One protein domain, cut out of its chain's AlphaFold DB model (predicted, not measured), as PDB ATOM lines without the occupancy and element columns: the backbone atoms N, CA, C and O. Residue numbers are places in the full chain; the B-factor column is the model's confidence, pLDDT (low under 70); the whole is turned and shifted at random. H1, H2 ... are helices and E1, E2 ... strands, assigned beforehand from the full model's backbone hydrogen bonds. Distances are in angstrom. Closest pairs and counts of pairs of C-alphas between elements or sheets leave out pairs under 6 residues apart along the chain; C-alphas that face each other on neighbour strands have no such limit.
ATOM      1  N   ALA A   2     -23.183  -5.186  -5.939       73.94
ATOM      2  CA  ALA A   2     -21.975  -5.394  -6.753       73.94
ATOM      3  C   ALA A   2     -20.750  -5.898  -5.960       73.94
ATOM      4  O   ALA A   2     -20.116  -6.852  -6.387       73.94
ATOM      5  N   LEU A   3     -20.468  -5.334  -4.778       73.50
ATOM      6  CA  LEU A   3     -19.316  -5.755  -3.969       73.50
ATOM      7  C   LEU A   3     -19.454  -7.183  -3.415       73.50
ATOM      8  O   LEU A   3     -18.528  -7.975  -3.541       73.50
ATOM      9  N   LYS A   4     -20.619  -7.546  -2.861       77.44
ATOM     10  CA  LYS A   4     -20.878  -8.921  -2.396       77.44
ATOM     11  C   LYS A   4     -20.759  -9.929  -3.546       77.44
ATOM     12  O   LYS A   4     -20.130 -10.967  -3.390       77.44
ATOM     13  N   ALA A   5     -21.303  -9.582  -4.713       80.31
ATOM     14  CA  ALA A   5     -21.181 -10.405  -5.914       80.31
ATOM     15  C   ALA A   5     -19.723 -10.530  -6.397       80.31
ATOM     16  O   ALA A   5     -19.319 -11.611  -6.809       80.31
ATOM     17  N   ALA A   6     -18.920  -9.464  -6.300       81.44
ATOM     18  CA  ALA A   6     -17.505  -9.484  -6.681       81.44
ATOM     19  C   ALA A   6     -16.663 -10.421  -5.796       81.44
ATOM     20  O   ALA A   6     -15.737 -11.081  -6.273       81.44
ATOM     21  N   VAL A   7     -16.999 -10.511  -4.507       81.69
ATOM     22  CA  VAL A   7     -16.336 -11.430  -3.573       81.69
ATOM     23  C   VAL A   7     -16.750 -12.887  -3.835       81.69
ATOM     24  O   VAL A   7     -15.915 -13.783  -3.696       81.69
ATOM     25  N   GLY A   8     -17.982 -13.123  -4.301       75.44
ATOM     26  CA  GLY A   8     -18.454 -14.440  -4.747       75.44
ATOM     27  C   GLY A   8     -18.396 -15.492  -3.640       75.44
ATOM     28  O   GLY A   8     -17.877 -16.579  -3.864       75.44
ATOM     29  N   ASP A   9     -18.818 -15.111  -2.431       76.75
ATOM     30  CA  ASP A   9     -18.820 -15.925  -1.203       76.75
ATOM     31  C   ASP A   9     -17.445 -16.439  -0.729       76.75
ATOM     32  O   ASP A   9     -17.354 -17.199   0.232       76.75
ATOM     33  N   ARG A  10     -16.345 -15.964  -1.330       87.25
ATOM     34  CA  ARG A  10     -14.969 -16.310  -0.918       87.25
ATOM     35  C   ARG A  10     -14.479 -15.550   0.315       87.25
ATOM     36  O   ARG A  10     -13.439 -15.893   0.866       87.25
ATOM     37  N   ALA A  11     -15.188 -14.502   0.720       89.50
ATOM     38  CA  ALA A  11     -14.910 -13.749   1.933       89.50
ATOM     39  C   ALA A  11     -16.204 -13.171   2.516       89.50
ATOM     40  O   ALA A  11     -17.179 -12.920   1.801       89.50
ATOM     41  N   TYR A  12     -16.189 -12.932   3.823       91.25
ATOM     42  CA  TYR A  12     -17.291 -12.287   4.521       91.25
ATOM     43  C   TYR A  12     -17.235 -10.772   4.319       91.25
ATOM     44  O   TYR A  12     -16.201 -10.142   4.534       91.25
ATOM     45  N   LEU A  13     -18.362 -10.180   3.924       91.62
ATOM     46  CA  LEU A  13     -18.503  -8.730   3.823       91.62
ATOM     47  C   LEU A  13     -19.128  -8.204   5.112       91.62
ATOM     48  O   LEU A  13     -20.284  -8.514   5.398       91.62
ATOM     49  N   LEU A  14     -18.391  -7.380   5.849       93.94
ATOM     50  CA  LEU A  14     -18.871  -6.730   7.066       93.94
ATOM     51  C   LEU A  14     -18.974  -5.220   6.847       93.94
ATOM     52  O   LEU A  14     -18.117  -4.627   6.193       93.94
ATOM     53  N   ILE A  15     -20.022  -4.601   7.388       94.94
ATOM     54  CA  ILE A  15     -20.233  -3.148   7.327       94.94
ATOM     55  C   ILE A  15     -20.021  -2.547   8.716       94.94
ATOM     56  O   ILE A  15     -20.555  -3.051   9.700       94.94
ATOM     57  N   ALA A  16     -19.247  -1.468   8.800       95.31
ATOM     58  CA  ALA A  16     -19.007  -0.770  10.059       95.31
ATOM     59  C   ALA A  16     -20.229   0.068  10.474       95.31
ATOM     60  O   ALA A  16     -20.750   0.819   9.645       95.31
ATOM     61  N   GLU A  17     -20.649  -0.042  11.740       95.19
ATOM     62  CA  GLU A  17     -21.754   0.651  12.440       95.19
ATOM     63  C   GLU A  17     -23.165   0.474  11.858       95.19
ATOM     64  O   GLU A  17     -24.135   0.193  12.562       95.19
ATOM     65  N   ARG A  18     -23.307   0.682  10.553       95.19
ATOM     66  CA  ARG A  18     -24.569   0.864   9.843       95.19
ATOM     67  C   ARG A  18     -25.278  -0.462   9.595       95.19
ATOM     68  O   ARG A  18     -25.191  -1.037   8.509       95.19
ATOM     69  N   VAL A  19     -26.019  -0.929  10.598       94.25
ATOM     70  CA  VAL A  19     -26.832  -2.157  10.521       94.25
ATOM     71  C   VAL A  19     -27.922  -2.078   9.453       94.25
ATOM     72  O   VAL A  19     -28.181  -3.056   8.753       94.25
ATOM     73  N   ASP A  20     -28.523  -0.903   9.286       92.75
ATOM     74  CA  ASP A  20     -29.497  -0.618   8.234       92.75
ATOM     75  C   ASP A  20     -28.904  -0.862   6.837       92.75
ATOM     76  O   ASP A  20     -29.496  -1.559   6.009       92.75
ATOM     77  N   VAL A  21     -27.688  -0.361   6.602       92.94
ATOM     78  CA  VAL A  21     -26.962  -0.550   5.342       92.94
ATOM     79  C   VAL A  21     -26.546  -2.006   5.177       92.94
ATOM     80  O   VAL A  21     -26.776  -2.577   4.110       92.94
ATOM     81  N   ALA A  22     -25.982  -2.624   6.218       92.12
ATOM     82  CA  ALA A  22     -25.571  -4.028   6.211       92.12
ATOM     83  C   ALA A  22     -26.724  -4.951   5.812       92.12
ATOM     84  O   ALA A  22     -26.574  -5.815   4.947       92.12
ATOM     85  N   SER A  23     -27.899  -4.694   6.382       89.31
ATOM     86  CA  SER A  23     -29.128  -5.380   6.038       89.31
ATOM     87  C   SER A  23     -29.532  -5.146   4.582       89.31
ATOM     88  O   SER A  23     -29.756  -6.107   3.851       89.31
ATOM     89  N   ALA A  24     -29.618  -3.886   4.145       88.56
ATOM     90  CA  ALA A  24     -30.096  -3.532   2.808       88.56
ATOM     91  C   ALA A  24     -29.219  -4.110   1.682       88.56
ATOM     92  O   ALA A  24     -29.713  -4.448   0.603       88.56
ATOM     93  N   VAL A  25     -27.909  -4.241   1.917       87.38
ATOM     94  CA  VAL A  25     -26.973  -4.805   0.933       87.38
ATOM     95  C   VAL A  25     -26.818  -6.323   1.038       87.38
ATOM     96  O   VAL A  25     -26.155  -6.912   0.177       87.38
ATOM     97  N   GLY A  26     -27.427  -6.949   2.051       86.69
ATOM     98  CA  GLY A  26     -27.280  -8.367   2.363       86.69
ATOM     99  C   GLY A  26     -25.855  -8.735   2.775       86.69
ATOM    100  O   GLY A  26     -25.349  -9.761   2.329       86.69
ATOM    101  N   ALA A  27     -25.172  -7.880   3.539       89.50
ATOM    102  CA  ALA A  27     -23.838  -8.153   4.070       89.50
ATOM    103  C   ALA A  27     -23.832  -9.412   4.956       89.50
ATOM    104  O   ALA A  27     -24.866  -9.830   5.471       89.50
ATOM    105  N   SER A  28     -22.657 -10.010   5.145       90.81
ATOM    106  CA  SER A  28     -22.480 -11.164   6.033       90.81
ATOM    107  C   SER A  28     -22.617 -10.789   7.512       90.81
ATOM    108  O   SER A  28     -22.871 -11.653   8.347       90.81
ATOM    109  N   GLY A  29     -22.432  -9.511   7.843       93.62
ATOM    110  CA  GLY A  29     -22.429  -9.047   9.219       93.62
ATOM    111  C   GLY A  29     -22.062  -7.576   9.375       93.62
ATOM    112  O   GLY A  29     -22.003  -6.823   8.395       93.62
ATOM    113  N   VAL A  30     -21.792  -7.182  10.616       96.25
ATOM    114  CA  VAL A  30     -21.411  -5.817  10.996       96.25
ATOM    115  C   VAL A  30     -20.242  -5.785  11.969       96.25
ATOM    116  O   VAL A  30     -20.036  -6.716  12.744       96.25
ATOM    117  N   VAL A  31     -19.491  -4.686  11.933       97.00
ATOM    118  CA  VAL A  31     -18.467  -4.354  12.928       97.00
ATOM    119  C   VAL A  31     -18.947  -3.135  13.700       97.00
ATOM    120  O   VAL A  31     -19.284  -2.130  13.081       97.00
ATOM    121  N   LEU A  32     -18.990  -3.228  15.023       96.56
ATOM    122  CA  LEU A  32     -19.521  -2.186  15.898       96.56
ATOM    123  C   LEU A  32     -18.406  -1.621  16.780       96.56
ATOM    124  O   LEU A  32     -17.570  -2.370  17.284       96.56
ATOM    125  N   ALA A  33     -18.385  -0.312  16.968       94.19
ATOM    126  CA  ALA A  33     -17.490   0.409  17.847       94.19
ATOM    127  C   ALA A  33     -17.846   0.142  19.308       94.19
ATOM    128  O   ALA A  33     -18.938  -0.326  19.624       94.19
ATOM    129  N   ASP A  34     -16.929   0.472  20.210       90.88
ATOM    130  CA  ASP A  34     -17.108   0.191  21.632       90.88
ATOM    131  C   ASP A  34     -18.280   0.977  22.255       90.88
ATOM    132  O   ASP A  34     -19.006   0.496  23.121       90.88
ATOM    133  N   ASP A  35     -18.520   2.178  21.747       91.50
ATOM    134  CA  ASP A  35     -19.650   3.050  22.067       91.50
ATOM    135  C   ASP A  35     -20.847   2.875  21.112       91.50
ATOM    136  O   ASP A  35     -21.860   3.563  21.242       91.50
ATOM    137  N   GLY A  36     -20.744   1.945  20.159       91.25
ATOM    138  CA  GLY A  36     -21.814   1.592  19.235       91.25
ATOM    139  C   GLY A  36     -22.896   0.732  19.889       91.25
ATOM    140  O   GLY A  36     -22.784   0.296  21.039       91.25
ATOM    141  N   ILE A  37     -23.953   0.439  19.128       94.38
ATOM    142  CA  ILE A  37     -25.055  -0.400  19.616       94.38
ATOM    143  C   ILE A  37     -24.554  -1.787  20.077       94.38
ATOM    144  O   ILE A  37     -23.598  -2.316  19.500       94.38
ATOM    145  N   PRO A  38     -25.201  -2.418  21.075       94.19
ATOM    146  CA  PRO A  38     -24.786  -3.736  21.549       94.19
ATOM    147  C   PRO A  38     -24.917  -4.822  20.474       94.19
ATOM    148  O   PRO A  38     -25.869  -4.811  19.682       94.19
ATOM    149  N   ALA A  39     -24.019  -5.811  20.490       94.69
ATOM    150  CA  ALA A  39     -23.974  -6.853  19.459       94.69
ATOM    151  C   ALA A  39     -25.294  -7.641  19.331       94.69
ATOM    152  O   ALA A  39     -25.770  -7.905  18.224       94.69
ATOM    153  N   ILE A  40     -25.940  -7.939  20.462       94.12
ATOM    154  CA  ILE A  40     -27.236  -8.630  20.505       94.12
ATOM    155  C   ILE A  40     -28.347  -7.846  19.789       94.12
ATOM    156  O   ILE A  40     -29.189  -8.432  19.104       94.12
ATOM    157  N   VAL A  41     -28.331  -6.514  19.903       94.81
ATOM    158  CA  VAL A  41     -29.322  -5.636  19.273       94.81
ATOM    159  C   VAL A  41     -29.094  -5.598  17.768       94.81
ATOM    160  O   VAL A  41     -30.038  -5.796  17.002       94.81
ATOM    161  N   ALA A  42     -27.841  -5.422  17.340       94.62
ATOM    162  CA  ALA A  42     -27.475  -5.429  15.929       94.62
ATOM    163  C   ALA A  42     -27.859  -6.747  15.245       94.62
ATOM    164  O   ALA A  42     -28.499  -6.736  14.191       94.62
ATOM    165  N   ARG A  43     -27.556  -7.886  15.882       93.25
ATOM    166  CA  ARG A  43     -27.941  -9.211  15.380       93.25
ATOM    167  C   ARG A  43     -29.455  -9.326  15.222       93.25
ATOM    168  O   ARG A  43     -29.931  -9.708  14.156       93.25
ATOM    169  N   GLY A  44     -30.215  -8.941  16.248       92.19
ATOM    170  CA  GLY A  44     -31.678  -8.969  16.202       92.19
ATOM    171  C   GLY A  44     -32.260  -8.089  15.092       92.19
ATOM    172  O   GLY A  44     -33.226  -8.482  14.438       92.19
ATOM    173  N   MET A  45     -31.664  -6.921  14.839       91.88
ATOM    174  CA  MET A  45     -32.058  -6.042  13.735       91.88
ATOM    175  C   MET A  45     -31.788  -6.682  12.366       91.88
ATOM    176  O   MET A  45     -32.677  -6.663  11.518       91.88
ATOM    177  N   MET A  46     -30.616  -7.294  12.161       89.62
ATOM    178  CA  MET A  46     -30.263  -7.948  10.892       89.62
ATOM    179  C   MET A  46     -31.072  -9.219  10.613       89.62
ATOM    180  O   MET A  46     -31.381  -9.513   9.459       89.62
ATOM    181  N   MET A  47     -31.418  -9.981  11.653       87.50
ATOM    182  CA  MET A  47     -32.227 -11.196  11.503       87.50
ATOM    183  C   MET A  47     -33.663 -10.882  11.085       87.50
ATOM    184  O   MET A  47     -34.243 -11.604  10.280       87.50
ATOM    185  N   LYS A  48     -34.242  -9.791  11.600       83.31
ATOM    186  CA  LYS A  48     -35.605  -9.370  11.238       83.31
ATOM    187  C   LYS A  48     -35.733  -8.951   9.778       83.31
ATOM    188  O   LYS A  48     -36.823  -9.022   9.223       83.31
ATOM    189  N   SER A  49     -34.650  -8.474   9.179       75.31
ATOM    190  CA  SER A  49     -34.659  -7.895   7.842       75.31
ATOM    191  C   SER A  49     -34.204  -8.852   6.739       75.31
ATOM    192  O   SER A  49     -34.521  -8.612   5.578       75.31
ATOM    193  N   ASN A  50     -33.497  -9.932   7.084       69.31
ATOM    194  CA  ASN A  50     -33.037 -10.964   6.151       69.31
ATOM    195  C   ASN A  50     -33.502 -12.359   6.605       69.31
ATOM    196  O   ASN A  50     -32.679 -13.215   6.933       69.31
ATOM    197  N   SER A  51     -34.821 -12.590   6.614       64.50
ATOM    198  CA  SER A  51     -35.442 -13.854   7.059       64.50
ATOM    199  C   SER A  51     -35.030 -15.087   6.254       64.50
ATOM    200  O   SER A  51     -35.166 -16.205   6.740       64.50
ATOM    201  N   ASP A  52     -34.531 -14.886   5.037       67.62
ATOM    202  CA  ASP A  52     -34.237 -15.967   4.092       67.62
ATOM    203  C   ASP A  52     -32.804 -16.512   4.246       67.62
ATOM    204  O   ASP A  52     -32.419 -17.470   3.575       67.62
ATOM    205  N   SER A  53     -31.989 -15.907   5.120       68.81
ATOM    206  CA  SER A  53     -30.641 -16.394   5.423       68.81
ATOM    207  C   SER A  53     -30.698 -17.558   6.408       68.81
ATOM    208  O   SER A  53     -31.175 -17.416   7.530       68.81
ATOM    209  N   ILE A  54     -30.122 -18.695   6.018       74.19
ATOM    210  CA  ILE A  54     -29.957 -19.870   6.891       74.19
ATOM    211  C   ILE A  54     -28.869 -19.616   7.955       74.19
ATOM    212  O   ILE A  54     -28.841 -20.264   8.999       74.19
ATOM    213  N   TYR A  55     -27.980 -18.652   7.708       78.69
ATOM    214  CA  TYR A  55     -26.862 -18.321   8.588       78.69
ATOM    215  C   TYR A  55     -27.168 -17.107   9.462       78.69
ATOM    216  O   TYR A  55     -27.750 -16.121   8.996       78.69
ATOM    217  N   LEU A  56     -26.712 -17.168  10.715       85.88
ATOM    218  CA  LEU A  56     -26.765 -16.040  11.639       85.88
ATOM    219  C   LEU A  56     -25.817 -14.923  11.167       85.88
ATOM    220  O   LEU A  56     -24.670 -15.218  10.823       85.88
ATOM    221  N   PRO A  57     -26.261 -13.651  11.164       91.31
ATOM    222  CA  PRO A  57     -25.389 -12.524  10.855       91.31
ATOM    223  C   PRO A  57     -24.221 -12.439  11.840       91.31
ATOM    224  O   PRO A  57     -24.433 -12.486  13.056       91.31
ATOM    225  N   LEU A  58     -23.011 -12.263  11.306       94.50
ATOM    226  CA  LEU A  58     -21.806 -12.069  12.110       94.50
ATOM    227  C   LEU A  58     -21.805 -10.671  12.733       94.50
ATOM    228  O   LEU A  58     -22.100  -9.678  12.064       94.50
ATOM    229  N   VAL A  59     -21.432 -10.574  14.002       96.44
ATOM    230  CA  VAL A  59     -21.316  -9.302  14.711       96.44
ATOM    231  C   VAL A  59     -19.979  -9.224  15.427       96.44
ATOM    232  O   VAL A  59     -19.724  -9.947  16.387       96.44
ATOM    233  N   ALA A  60     -19.132  -8.311  14.967       96.69
ATOM    234  CA  ALA A  60     -17.836  -8.032  15.562       96.69
ATOM    235  C   ALA A  60     -17.876  -6.767  16.418       96.69
ATOM    236  O   ALA A  60     -18.637  -5.838  16.130       96.69
ATOM    237  N   ARG A  61     -17.010  -6.698  17.433       95.50
ATOM    238  CA  ARG A  61     -16.857  -5.517  18.294       95.50
ATOM    239  C   ARG A  61     -15.432  -4.993  18.258       95.50
ATOM    240  O   ARG A  61     -14.494  -5.740  18.516       95.50
ATOM    241  N   THR A  62     -15.276  -3.705  17.983       93.56
ATOM    242  CA  THR A  62     -14.021  -2.992  18.210       93.56
ATOM    243  C   THR A  62     -13.977  -2.564  19.667       93.56
ATOM    244  O   THR A  62     -14.870  -1.848  20.109       93.56
ATOM    245  N   ILE A  63     -12.965  -2.995  20.410       90.81
ATOM    246  CA  ILE A  63     -12.879  -2.763  21.856       90.81
ATOM    247  C   ILE A  63     -11.737  -1.817  22.218       90.81
ATOM    248  O   ILE A  63     -10.704  -1.785  21.545       90.81
ATOM    249  N   ARG A  64     -11.933  -1.052  23.300       86.06
ATOM    250  CA  ARG A  64     -10.924  -0.145  23.874       86.06
ATOM    251  C   ARG A  64     -10.583  -0.444  25.331       86.06
ATOM    252  O   ARG A  64      -9.688   0.195  25.869       86.06
ATOM    253  N   SER A  65     -11.257  -1.397  25.981       84.06
ATOM    254  CA  SER A  65     -10.895  -1.851  27.336       84.06
ATOM    255  C   SER A  65     -11.085  -3.364  27.527       84.06
ATOM    256  O   SER A  65     -11.807  -4.015  26.765       84.06
ATOM    257  N   SER A  66     -10.465  -3.928  28.569       83.00
ATOM    258  CA  SER A  66     -10.717  -5.317  28.994       83.00
ATOM    259  C   SER A  66     -12.178  -5.533  29.414       83.00
ATOM    260  O   SER A  66     -12.774  -6.563  29.103       83.00
ATOM    261  N   ASP A  67     -12.806  -4.547  30.060       85.62
ATOM    262  CA  ASP A  67     -14.204  -4.652  30.493       85.62
ATOM    263  C   ASP A  67     -15.183  -4.614  29.312       85.62
ATOM    264  O   ASP A  67     -16.168  -5.361  29.283       85.62
ATOM    265  N   SER A  68     -14.856  -3.837  28.279       88.06
ATOM    266  CA  SER A  68     -15.544  -3.872  26.988       88.06
ATOM    267  C   SER A  68     -15.442  -5.250  26.332       88.06
ATOM    268  O   SER A  68     -16.432  -5.775  25.824       88.06
ATOM    269  N   ALA A  69     -14.261  -5.877  26.394       89.00
ATOM    270  CA  ALA A  69     -14.042  -7.225  25.874       89.00
ATOM    271  C   ALA A  69     -14.943  -8.256  26.571       89.00
ATOM    272  O   ALA A  69     -15.588  -9.073  25.908       89.00
ATOM    273  N   LYS A  70     -15.031  -8.186  27.906       88.44
ATOM    274  CA  LYS A  70     -15.876  -9.071  28.724       88.44
ATOM    275  C   LYS A  70     -17.357  -8.899  28.407       88.44
ATOM    276  O   LYS A  70     -18.060  -9.897  28.239       88.44
ATOM    277  N   SER A  71     -17.811  -7.654  28.299       89.62
ATOM    278  CA  SER A  71     -19.207  -7.328  27.987       89.62
ATOM    279  C   SER A  71     -19.581  -7.828  26.590       89.62
ATOM    280  O   SER A  71     -20.570  -8.547  26.429       89.62
ATOM    281  N   ALA A  72     -18.723  -7.566  25.600       91.12
ATOM    282  CA  ALA A  72     -18.908  -8.025  24.230       91.12
ATOM    283  C   ALA A  72     -18.958  -9.561  24.122       91.12
ATOM    284  O   ALA A  72     -19.815 -10.091  23.419       91.12
ATOM    285  N   THR A  73     -18.083 -10.291  24.828       90.12
ATOM    286  CA  THR A  73     -18.027 -11.763  24.731       90.12
ATOM    287  C   THR A  73     -19.099 -12.473  25.560       90.12
ATOM    288  O   THR A  73     -19.717 -13.412  25.066       90.12
ATOM    289  N   SER A  74     -19.350 -12.040  26.800       87.38
ATOM    290  CA  SER A  74     -20.204 -12.786  27.738       87.38
ATOM    291  C   SER A  74     -21.661 -12.338  27.722       87.38
ATOM    292  O   SER A  74     -22.547 -13.157  27.951       87.38
ATOM    293  N   SER A  75     -21.919 -11.049  27.485       86.00
ATOM    294  CA  SER A  75     -23.253 -10.458  27.651       86.00
ATOM    295  C   SER A  75     -23.919 -10.120  26.323       86.00
ATOM    296  O   SER A  75     -25.110 -10.369  26.154       86.00
ATOM    297  N   GLU A  76     -23.170  -9.575  25.365       90.56
ATOM    298  CA  GLU A  76     -23.725  -9.183  24.063       90.56
ATOM    299  C   GLU A  76     -23.626 -10.290  23.005       90.56
ATOM    300  O   GLU A  76     -24.358 -10.274  22.013       90.56
ATOM    301  N   GLY A  77     -22.723 -11.249  23.221       90.62
ATOM    302  CA  GLY A  77     -22.497 -12.384  22.337       90.62
ATOM    303  C   GLY A  77     -21.911 -11.977  20.990       90.62
ATOM    304  O   GLY A  77     -22.436 -12.405  19.968       90.62
ATOM    305  N   ALA A  78     -20.881 -11.130  20.968       94.88
ATOM    306  CA  ALA A  78     -20.100 -10.851  19.764       94.88
ATOM    307  C   ALA A  78     -19.388 -12.120  19.266       94.88
ATOM    308  O   ALA A  78     -18.965 -12.956  20.063       94.88
ATOM    309  N   ASP A  79     -19.240 -12.253  17.949       95.31
ATOM    310  CA  ASP A  79     -18.618 -13.422  17.317       95.31
ATOM    311  C   ASP A  79     -17.087 -13.344  17.349       95.31
ATOM    312  O   ASP A  79     -16.412 -14.366  17.451       95.31
ATOM    313  N   PHE A  80     -16.530 -12.133  17.289       95.50
ATOM    314  CA  PHE A  80     -15.102 -11.872  17.465       95.50
ATOM    315  C   PHE A  80     -14.840 -10.407  17.828       95.50
ATOM    316  O   PHE A  80     -15.698  -9.534  17.655       95.50
ATOM    317  N   LEU A  81     -13.637 -10.137  18.333       94.44
ATOM    318  CA  LEU A  81     -13.203  -8.803  18.743       94.44
ATOM    319  C   LEU A  81     -12.137  -8.247  17.804       94.44
ATOM    320  O   LEU A  81     -11.317  -8.990  17.270       94.44
ATOM    321  N   ILE A  82     -12.130  -6.928  17.647       93.56
ATOM    322  CA  ILE A  82     -11.078  -6.173  16.974       93.56
ATOM    323  C   ILE A  82     -10.465  -5.216  17.994       93.56
ATOM    324  O   ILE A  82     -11.148  -4.374  18.574       93.56
ATOM    325  N   VAL A  83      -9.168  -5.341  18.222       89.25
ATOM    326  CA  VAL A  83      -8.408  -4.481  19.124       89.25
ATOM    327  C   VAL A  83      -7.606  -3.505  18.287       89.25
ATOM    328  O   VAL A  83      -6.827  -3.901  17.420       89.25
ATOM    329  N   ASN A  84      -7.781  -2.216  18.552       80.56
ATOM    330  CA  ASN A  84      -7.012  -1.193  17.870       80.56
ATOM    331  C   ASN A  84      -5.712  -0.900  18.639       80.56
ATOM    332  O   ASN A  84      -5.764  -0.358  19.738       80.56
ATOM    333  N   THR A  85      -4.553  -1.234  18.064       67.00
ATOM    334  CA  THR A  85      -3.242  -1.090  18.732       67.00
ATOM    335  C   THR A  85      -2.711   0.350  18.772       67.00
ATOM    336  O   THR A  85      -1.703   0.609  19.417       67.00
ATOM    337  N   GLY A  86      -3.381   1.310  18.122       55.44
ATOM    338  CA  GLY A  86      -2.867   2.677  17.943       55.44
ATOM    339  C   GLY A  86      -2.780   3.566  19.195       55.44
ATOM    340  O   GLY A  86      -2.255   4.670  19.089       55.44
ATOM    341  N   ASN A  87      -3.298   3.140  20.354       46.59
ATOM    342  CA  ASN A  87      -3.489   4.031  21.511       46.59
ATOM    343  C   ASN A  87      -3.043   3.460  22.879       46.59
ATOM    344  O   ASN A  87      -3.255   4.130  23.888       46.59
ATOM    345  N   GLY A  88      -2.423   2.276  22.948       49.88
ATOM    346  CA  GLY A  88      -1.902   1.727  24.210       49.88
ATOM    347  C   GLY A  88      -1.447   0.269  24.123       49.88
ATOM    348  O   GLY A  88      -1.768  -0.420  23.152       49.88
ATOM    349  N   ASP A  89      -0.733  -0.198  25.156       55.03
ATOM    350  CA  ASP A  89      -0.211  -1.567  25.314       55.03
ATOM    351  C   ASP A  89      -1.333  -2.590  25.586       55.03
ATOM    352  O   ASP A  89      -1.372  -3.310  26.580       55.03
ATOM    353  N   PHE A  90      -2.274  -2.700  24.656       54.50
ATOM    354  CA  PHE A  90      -3.344  -3.694  24.715       54.50
ATOM    355  C   PHE A  90      -2.824  -5.140  24.699       54.50
ATOM    356  O   PHE A  90      -3.526  -6.067  25.104       54.50
ATOM    357  N   SER A  91      -1.592  -5.333  24.221       55.06
ATOM    358  CA  SER A  91      -0.879  -6.607  24.256       55.06
ATOM    359  C   SER A  91      -0.432  -6.992  25.670       55.06
ATOM    360  O   SER A  91      -0.443  -8.181  25.987       55.06
ATOM    361  N   SER A  92      -0.087  -6.036  26.546       53.50
ATOM    362  CA  SER A  92       0.312  -6.345  27.928       53.50
ATOM    363  C   SER A  92      -0.883  -6.705  28.805       53.50
ATOM    364  O   SER A  92      -0.775  -7.599  29.645       53.50
ATOM    365  N   ASP A  93      -2.039  -6.085  28.562       53.16
ATOM    366  CA  ASP A  93      -3.267  -6.331  29.331       53.16
ATOM    367  C   ASP A  93      -3.879  -7.714  29.054       53.16
ATOM    368  O   ASP A  93      -4.527  -8.294  29.925       53.16
ATOM    369  N   PHE A  94      -3.629  -8.276  27.866       53.59
ATOM    370  CA  PHE A  94      -3.985  -9.659  27.529       53.59
ATOM    371  C   PHE A  94      -2.966 -10.697  28.028       53.59
ATOM    372  O   PHE A  94      -3.310 -11.872  28.133       53.59
ATOM    373  N   ASN A  95      -1.738 -10.280  28.357       48.75
ATOM    374  CA  ASN A  95      -0.644 -11.167  28.770       48.75
ATOM    375  C   ASN A  95      -0.406 -11.181  30.297       48.75
ATOM    376  O   ASN A  95       0.358 -11.998  30.808       48.75
ATOM    377  N   GLY A  96      -1.040 -10.281  31.055       42.38
ATOM    378  CA  GLY A  96      -0.965 -10.276  32.516       42.38
ATOM    379  C   GLY A  96      -1.742 -11.443  33.133       42.38
ATOM    380  O   GLY A  96      -2.848 -11.747  32.699       42.38
ATOM    381  N   ASN A  97      -1.217 -12.047  34.206       37.03
ATOM    382  CA  ASN A  97      -1.796 -13.174  34.971       37.03
ATOM    383  C   ASN A  97      -3.246 -12.979  35.509       37.03
ATOM    384  O   ASN A  97      -3.744 -13.832  36.243       37.03
ATOM    385  N   GLY A  98      -3.925 -11.876  35.174       42.50
ATOM    386  CA  GLY A  98      -5.343 -11.604  35.436       42.50
ATOM    387  C   GLY A  98      -6.196 -11.397  34.174       42.50
ATOM    388  O   GLY A  98      -7.362 -11.019  34.300       42.50
ATOM    389  N   ALA A  99      -5.648 -11.627  32.973       47.91
ATOM    390  CA  ALA A  99      -6.360 -11.535  31.705       47.91
ATOM    391  C   ALA A  99      -7.474 -12.588  31.672       47.91
ATOM    392  O   ALA A  99      -7.264 -13.782  31.459       47.91
ATOM    393  N   GLN A 100      -8.689 -12.133  31.955       53.44
ATOM    394  CA  GLN A 100      -9.884 -12.951  31.883       53.44
ATOM    395  C   GLN A 100     -10.030 -13.430  30.432       53.44
ATOM    396  O   GLN A 100     -10.234 -12.630  29.523       53.44
ATOM    397  N   HIS A 101      -9.841 -14.734  30.234       65.19
ATOM    398  CA  HIS A 101      -9.681 -15.388  28.938       65.19
ATOM    399  C   HIS A 101     -10.888 -15.114  28.027       65.19
ATOM    400  O   HIS A 101     -11.954 -15.718  28.191       65.19
ATOM    401  N   VAL A 102     -10.743 -14.193  27.071       75.62
ATOM    402  CA  VAL A 102     -11.742 -13.991  26.017       75.62
ATOM    403  C   VAL A 102     -11.785 -15.268  25.180       75.62
ATOM    404  O   VAL A 102     -10.767 -15.723  24.672       75.62
ATOM    405  N   LYS A 103     -12.965 -15.891  25.091       84.31
ATOM    406  CA  LYS A 103     -13.136 -17.205  24.442       84.31
ATOM    407  C   LYS A 103     -13.396 -17.116  22.940       84.31
ATOM    408  O   LYS A 103     -13.382 -18.140  22.264       84.31
ATOM    409  N   ILE A 104     -13.683 -15.917  22.446       91.81
ATOM    410  CA  ILE A 104     -13.947 -15.649  21.032       91.81
ATOM    411  C   ILE A 104     -12.674 -15.148  20.340       91.81
ATOM    412  O   ILE A 104     -11.814 -14.578  21.015       91.81
ATOM    413  N   PRO A 105     -12.539 -15.333  19.016       93.12
ATOM    414  CA  PRO A 105     -11.374 -14.868  18.275       93.12
ATOM    415  C   PRO A 105     -11.106 -13.371  18.472       93.12
ATOM    416  O   PRO A 105     -12.034 -12.558  18.484       93.12
ATOM    417  N   VAL A 106      -9.831 -13.006  18.599       91.44
ATOM    418  CA  VAL A 106      -9.388 -11.616  18.783       91.44
ATOM    419  C   VAL A 106      -8.439 -11.234  17.656       91.44
ATOM    420  O   VAL A 106      -7.406 -11.872  17.453       91.44
ATOM    421  N   PHE A 107      -8.786 -10.182  16.925       92.31
ATOM    422  CA  PHE A 107      -8.002  -9.645  15.822       92.31
ATOM    423  C   PHE A 107      -7.390  -8.308  16.219       92.31
ATOM    424  O   PHE A 107      -8.037  -7.508  16.890       92.31
ATOM    425  N   PHE A 108      -6.167  -8.034  15.777       87.81
ATOM    426  CA  PHE A 108      -5.473  -6.787  16.105       87.81
ATOM    427  C   PHE A 108      -5.274  -5.932  14.863       87.81
ATOM    428  O   PHE A 108      -4.724  -6.391  13.862       87.81
ATOM    429  N   THR A 109      -5.699  -4.675  14.927       86.06
ATOM    430  CA  THR A 109      -5.422  -3.703  13.872       86.06
ATOM    431  C   THR A 109      -3.970  -3.271  13.946       86.06
ATOM    432  O   THR A 109      -3.510  -2.859  15.009       86.06
ATOM    433  N   ILE A 110      -3.262  -3.323  12.821       77.56
ATOM    434  CA  ILE A 110      -1.891  -2.818  12.703       77.56
ATOM    435  C   ILE A 110      -1.960  -1.458  12.007       77.56
ATOM    436  O   ILE A 110      -2.202  -1.388  10.801       77.56
ATOM    437  N   ASN A 111      -1.782  -0.383  12.780       67.25
ATOM    438  CA  ASN A 111      -1.808   0.987  12.254       67.25
ATOM    439  C   ASN A 111      -0.421   1.573  12.018       67.25
ATOM    440  O   ASN A 111      -0.303   2.501  11.220       67.25
ATOM    441  N   ASP A 112       0.593   1.091  12.741       57.28
ATOM    442  CA  ASP A 112       1.836   1.832  12.881       57.28
ATOM    443  C   ASP A 112       2.973   1.271  12.019       57.28
ATOM    444  O   ASP A 112       3.384   0.118  12.149       57.28
ATOM    445  N   LEU A 113       3.444   2.142  11.129       50.94
ATOM    446  CA  LEU A 113       4.627   2.035  10.275       50.94
ATOM    447  C   LEU A 113       5.823   2.807  10.878       50.94
ATOM    448  O   LEU A 113       6.866   2.883  10.236       50.94
ATOM    449  N   GLN A 114       5.673   3.445  12.049       47.84
ATOM    450  CA  GLN A 114       6.649   4.411  12.586       47.84
ATOM    451  C   GLN A 114       7.647   3.819  13.594       47.84
ATOM    452  O   GLN A 114       8.625   4.479  13.934       47.84
ATOM    453  N   SER A 115       7.435   2.595  14.082       44.75
ATOM    454  CA  SER A 115       8.410   1.905  14.933       44.75
ATOM    455  C   SER A 115       9.411   1.158  14.053       44.75
ATOM    456  O   SER A 115       9.006   0.447  13.141       44.75
ATOM    457  N   GLU A 116      10.708   1.285  14.344       45.75
ATOM    458  CA  GLU A 116      11.861   0.681  13.643       45.75
ATOM    459  C   GLU A 116      11.813  -0.860  13.465       45.75
ATOM    460  O   GLU A 116      12.745  -1.463  12.931       45.75
ATOM    461  N   GLY A 117      10.739  -1.525  13.900       54.31
ATOM    462  CA  GLY A 117      10.486  -2.947  13.708       54.31
ATOM    463  C   GLY A 117       9.818  -3.265  12.368       54.31
ATOM    464  O   GLY A 117       8.854  -2.635  11.944       54.31
ATOM    465  N   SER A 118      10.299  -4.314  11.701       59.97
ATOM    466  CA  SER A 118       9.631  -4.865  10.516       59.97
ATOM    467  C   SER A 118       8.204  -5.350  10.865       59.97
ATOM    468  O   SER A 118       7.991  -5.835  11.978       59.97
ATOM    469  N   TYR A 119       7.255  -5.326   9.912       65.94
ATOM    470  CA  TYR A 119       5.874  -5.859  10.046       65.94
ATOM    471  C   TYR A 119       5.825  -7.279  10.626       65.94
ATOM    472  O   TYR A 119       5.232  -7.504  11.678       65.94
ATOM    473  N   SER A 120       6.548  -8.206   9.993       67.56
ATOM    474  CA  SER A 120       7.742  -8.701  10.657       67.56
ATOM    475  C   SER A 120       7.597  -9.295  12.072       67.56
ATOM    476  O   SER A 120       7.113 -10.393  12.362       67.56
ATOM    477  N   ASP A 121       8.175  -8.509  12.965       72.56
ATOM    478  CA  ASP A 121       8.327  -8.780  14.375       72.56
ATOM    479  C   ASP A 121       6.998  -8.526  15.103       72.56
ATOM    480  O   ASP A 121       6.579  -9.336  15.930       72.56
ATOM    481  N   THR A 122       6.269  -7.475  14.714       74.69
ATOM    482  CA  THR A 122       4.991  -7.081  15.322       74.69
ATOM    483  C   THR A 122       3.916  -8.155  15.153       74.69
ATOM    484  O   THR A 122       3.273  -8.528  16.133       74.69
ATOM    485  N   THR A 123       3.746  -8.712  13.948       75.69
ATOM    486  CA  THR A 123       2.794  -9.811  13.704       75.69
ATOM    487  C   THR A 123       3.140 -11.033  14.550       75.69
ATOM    488  O   THR A 123       2.267 -11.592  15.214       75.69
ATOM    489  N   SER A 124       4.423 -11.405  14.606       75.75
ATOM    490  CA  SER A 124       4.882 -12.561  15.381       75.75
ATOM    491  C   SER A 124       4.613 -12.419  16.884       75.75
ATOM    492  O   SER A 124       4.131 -13.364  17.508       75.75
ATOM    493  N   ARG A 125       4.824 -11.224  17.455       78.25
ATOM    494  CA  ARG A 125       4.527 -10.927  18.865       78.25
ATOM    495  C   ARG A 125       3.032 -10.984  19.165       78.25
ATOM    496  O   ARG A 125       2.641 -11.516  20.202       78.25
ATOM    497  N   LEU A 126       2.193 -10.480  18.259       79.19
ATOM    498  CA  LEU A 126       0.735 -10.543  18.401       79.19
ATOM    499  C   LEU A 126       0.238 -11.993  18.406       79.19
ATOM    500  O   LEU A 126      -0.527 -12.372  19.292       79.19
ATOM    501  N   PHE A 127       0.722 -12.832  17.486       79.88
ATOM    502  CA  PHE A 127       0.365 -14.255  17.461       79.88
ATOM    503  C   PHE A 127       0.872 -15.011  18.695       79.88
ATOM    504  O   PHE A 127       0.128 -15.804  19.267       79.88
ATOM    505  N   GLN A 128       2.093 -14.726  19.166       79.25
ATOM    506  CA  GLN A 128       2.605 -15.270  20.434       79.25
ATOM    507  C   GLN A 128       1.764 -14.846  21.646       79.25
ATOM    508  O   GLN A 128       1.691 -15.585  22.623       79.25
ATOM    509  N   SER A 129       1.100 -13.692  21.565       74.06
ATOM    510  CA  SER A 129       0.193 -13.180  22.600       74.06
ATOM    511  C   SER A 129      -1.232 -13.747  22.496       74.06
ATOM    512  O   SER A 129      -2.113 -13.323  23.237       74.06
ATOM    513  N   GLY A 130      -1.488 -14.686  21.575       77.50
ATOM    514  CA  GLY A 130      -2.797 -15.324  21.407       77.50
ATOM    515  C   GLY A 130      -3.747 -14.615  20.436       77.50
ATOM    516  O   GLY A 130      -4.938 -14.924  20.418       77.50
ATOM    517  N   ALA A 131      -3.254 -13.684  19.610       84.00
ATOM    518  CA  ALA A 131      -4.054 -13.109  18.532       84.00
ATOM    519  C   ALA A 131      -4.532 -14.196  17.558       84.00
ATOM    520  O   ALA A 131      -3.765 -15.046  17.116       84.00
ATOM    521  N   SER A 132      -5.803 -14.129  17.171       89.06
ATOM    522  CA  SER A 132      -6.388 -15.006  16.152       89.06
ATOM    523  C   SER A 132      -6.130 -14.508  14.729       89.06
ATOM    524  O   SER A 132      -6.258 -15.269  13.774       89.06
ATOM    525  N   GLY A 133      -5.768 -13.234  14.567       88.06
ATOM    526  CA  GLY A 133      -5.464 -12.646  13.270       88.06
ATOM    527  C   GLY A 133      -5.157 -11.155  13.343       88.06
ATOM    528  O   GLY A 133      -5.119 -10.552  14.418       88.06
ATOM    529  N   ILE A 134      -4.959 -10.560  12.170       87.06
ATOM    530  CA  ILE A 134      -4.619  -9.145  12.011       87.06
ATOM    531  C   ILE A 134      -5.655  -8.433  11.140       87.06
ATOM    532  O   ILE A 134      -6.229  -9.028  10.227       87.06
ATOM    533  N   VAL A 135      -5.879  -7.149  11.410       89.94
ATOM    534  CA  VAL A 135      -6.709  -6.257  10.597       89.94
ATOM    535  C   VAL A 135      -5.803  -5.214   9.958       89.94
ATOM    536  O   VAL A 135      -5.018  -4.552  10.637       89.94
ATOM    537  N   LEU A 136      -5.911  -5.072   8.640       85.81
ATOM    538  CA  LEU A 136      -5.105  -4.143   7.855       85.81
ATOM    539  C   LEU A 136      -6.007  -3.155   7.128       85.81
ATOM    540  O   LEU A 136      -7.073  -3.508   6.622       85.81
ATOM    541  N   SER A 137      -5.554  -1.908   7.054       86.25
ATOM    542  CA  SER A 137      -6.152  -0.923   6.161       86.25
ATOM    543  C   SER A 137      -5.758  -1.214   4.712       86.25
ATOM    544  O   SER A 137      -4.768  -1.895   4.442       86.25
ATOM    545  N   LEU A 138      -6.494  -0.645   3.755       85.50
ATOM    546  CA  LEU A 138      -6.143  -0.761   2.337       85.50
ATOM    547  C   LEU A 138      -4.743  -0.199   2.032       85.50
ATOM    548  O   LEU A 138      -4.031  -0.751   1.201       85.50
ATOM    549  N   ALA A 139      -4.338   0.868   2.728       81.12
ATOM    550  CA  ALA A 139      -2.976   1.389   2.646       81.12
ATOM    551  C   ALA A 139      -1.963   0.381   3.216       81.12
ATOM    552  O   ALA A 139      -0.944   0.116   2.591       81.12
ATOM    553  N   GLY A 140      -2.289  -0.260   4.344       75.50
ATOM    554  CA  GLY A 140      -1.466  -1.310   4.949       75.50
ATOM    555  C   GLY A 140      -1.261  -2.530   4.045       75.50
ATOM    556  O   GLY A 140      -0.183  -3.117   4.055       75.50
ATOM    557  N   ILE A 141      -2.245  -2.878   3.208       78.94
ATOM    558  CA  ILE A 141      -2.119  -3.982   2.239       78.94
ATOM    559  C   ILE A 141      -1.000  -3.723   1.224       78.94
ATOM    560  O   ILE A 141      -0.339  -4.668   0.813       78.94
ATOM    561  N   GLN A 142      -0.731  -2.470   0.847       76.31
ATOM    562  CA  GLN A 142       0.347  -2.154  -0.103       76.31
ATOM    563  C   GLN A 142       1.735  -2.526   0.434       76.31
ATOM    564  O   GLN A 142       2.671  -2.711  -0.340       76.31
ATOM    565  N   HIS A 143       1.861  -2.653   1.754       71.19
ATOM    566  CA  HIS A 143       3.094  -3.035   2.429       71.19
ATOM    567  C   HIS A 143       3.193  -4.542   2.698       71.19
ATOM    568  O   HIS A 143       4.243  -5.003   3.139       71.19
ATOM    569  N   LEU A 144       2.140  -5.322   2.413       72.19
ATOM    570  CA  LEU A 144       2.212  -6.782   2.402       72.19
ATOM    571  C   LEU A 144       2.936  -7.240   1.134       72.19
ATOM    572  O   LEU A 144       2.325  -7.509   0.103       72.19
ATOM    573  N   THR A 145       4.256  -7.320   1.216       69.81
ATOM    574  CA  THR A 145       5.087  -7.943   0.187       69.81
ATOM    575  C   THR A 145       5.079  -9.468   0.333       69.81
ATOM    576  O   THR A 145       4.901  -9.994   1.435       69.81
ATOM    577  N   ASP A 146       5.297 -10.192  -0.770       71.75
ATOM    578  CA  ASP A 146       5.224 -11.663  -0.811       71.75
ATOM    579  C   ASP A 146       6.093 -12.327   0.269       71.75
ATOM    580  O   ASP A 146       5.654 -13.241   0.957       71.75
ATOM    581  N   ASN A 147       7.287 -11.789   0.522       68.25
ATOM    582  CA  ASN A 147       8.188 -12.258   1.579       68.25
ATOM    583  C   ASN A 147       7.585 -12.202   3.000       68.25
ATOM    584  O   ASN A 147       7.929 -13.035   3.838       68.25
ATOM    585  N   ILE A 148       6.704 -11.242   3.296       68.81
ATOM    586  CA  ILE A 148       6.007 -11.147   4.588       68.81
ATOM    587  C   ILE A 148       4.899 -12.198   4.637       68.81
ATOM    588  O   ILE A 148       4.757 -12.887   5.647       68.81
ATOM    589  N   ILE A 149       4.166 -12.366   3.531       71.81
ATOM    590  CA  ILE A 149       3.086 -13.351   3.428       71.81
ATOM    591  C   ILE A 149       3.635 -14.770   3.619       71.81
ATOM    592  O   ILE A 149       3.116 -15.534   4.432       71.81
ATOM    593  N   GLU A 150       4.721 -15.109   2.924       70.38
ATOM    594  CA  GLU A 150       5.355 -16.423   3.032       70.38
ATOM    595  C   GLU A 150       5.885 -16.690   4.447       70.38
ATOM    596  O   GLU A 150       5.683 -17.769   5.006       70.38
ATOM    597  N   ARG A 151       6.527 -15.700   5.072       68.62
ATOM    598  CA  ARG A 151       7.135 -15.867   6.394       68.62
ATOM    599  C   ARG A 151       6.109 -16.027   7.521       68.62
ATOM    600  O   ARG A 151       6.365 -16.807   8.442       68.62
ATOM    601  N   ASP A 152       4.995 -15.300   7.453       65.50
ATOM    602  CA  ASP A 152       3.990 -15.265   8.525       65.50
ATOM    603  C   ASP A 152       2.835 -16.235   8.330       65.50
ATOM    604  O   ASP A 152       2.318 -16.757   9.315       65.50
ATOM    605  N   PHE A 153       2.441 -16.504   7.084       67.44
ATOM    606  CA  PHE A 153       1.215 -17.250   6.794       67.44
ATOM    607  C   PHE A 153       1.456 -18.589   6.087       67.44
ATOM    608  O   PHE A 153       0.562 -19.431   6.099       67.44
ATOM    609  N   LEU A 154       2.648 -18.839   5.522       64.06
ATOM    610  CA  LEU A 154       2.999 -20.145   4.932       64.06
ATOM    611  C   LEU A 154       3.806 -21.059   5.863       64.06
ATOM    612  O   LEU A 154       4.217 -22.137   5.437       64.06
ATOM    613  N   LYS A 155       3.993 -20.706   7.144       58.28
ATOM    614  CA  LYS A 155       4.496 -21.646   8.166       58.28
ATOM    615  C   LYS A 155       3.434 -22.690   8.542       58.28
ATOM    616  O   LYS A 155       3.079 -22.851   9.704       58.28
TER     617      LYS A 155
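AT A GLANCE: This is residues 2 to 155 of the 226 residues of an uncharacterized protein of Hordeum vulgare subsp. vulgare (UniProt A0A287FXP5). Look for an open arch, part of a barrel: six parallel strands in one sheet, in the order E1 E2 E3 E4 E5 E6, curl by 144 degrees, and H2, H3 and H4 cover the outside of the curl. H5 and H6 carry on round the outside but only graze the sheet; H1 lies beyond the E1 edge, H7 and H8 beyond the E6 edge, and the arch stays open between these feet. You have 154 printed residues with eight named helices and six named strands, in the order H1 E1 H2 E2 H3 E3 H4 E4 H5 E5 H6 E6 H7 H8, a mixed class. The whole is compact, with a radius of gyration of the C-alphas of 16.6 A and spans of 48 by 39 by 26 A.

IN THESE COORDINATES: Find C-alpha 2 at (-21.975, -5.394, -6.753), where H1, residues 2 to 7, begins. Next come E1, 14 to 16, H2, 19 to 25, E2, 29 to 32, and H3, 39 to 49, 15.8 A long. E3, 58 to 63, runs 16.2 A from C-alpha 58 at (-21.806, -12.069, 12.110). Then read H4, 66 to 75, 13.6 A; E4, 80 to 84, 13.4 A; H5, 90 to 95; E5, 106 to 109; H6, 119 to 128, 14.4 A; E6, 133 to 135; and H7, 138 to 141. H8, 146 to 153, ends at C-alpha 153, (1.215, -17.250, 6.794).

HOW THE PARTS SIT: Start at edge strand E1: N 31 and O 15 of E1 and E2 are 3.0 A apart. Look on to N 62 and O 32 for E2 and E3, 2.7 A, N 82 and O 61 for E3 and E4, 2.8 A, N 107 and O 81 for E4 and E5, 2.8 A, and N 135 and O 108 for E5 and E6, 2.8 A, each within hydrogen-bond range. Five strand-helix-strand units, two parallel neighbour strands with a helix between, have right-handed crossovers: E1 H2 E2, E2 H3 E3, E3 H4 E4, E4 H5 E5 and E5 H6 E6. H2, H3 and H4 are on one face of the sheet E1 E2 E3 E4 E5 E6, an arrangement in two layers, one of helices and one of strands. H4 is over E3 and E4 at a height over the sheet of 9.8 A. H2 and H3 touch, with closest C-alphas Ser 23 and Met 46 at 5.6 A. H6 and H8 touch at a shallow tilt of 7 degrees, the same way, with closest C-alphas Ser 120 and Ile 148 at 6.8 A. H1, H7 and H8 are not on the sheet. Every O i to N i+4 pair is within hydrogen-bond range in H1, H2, H4 and H8, against 6 of 7 in H3, 1 of 2 in H5 and 5 of 6 in H6; H7 is too short for such a pair.

THE WHOLE: The C-alphas of Asp 52 and Glu 116, the two farthest apart, are 49.9 A apart. The printed part has no cut, and no link is long. Look for low confidence, pLDDT under 70, at residues 50 to 53, 85 to 101, 111 to 120, 145, 147 to 148 and 151 to 155; the mean of the printed part is 79.3.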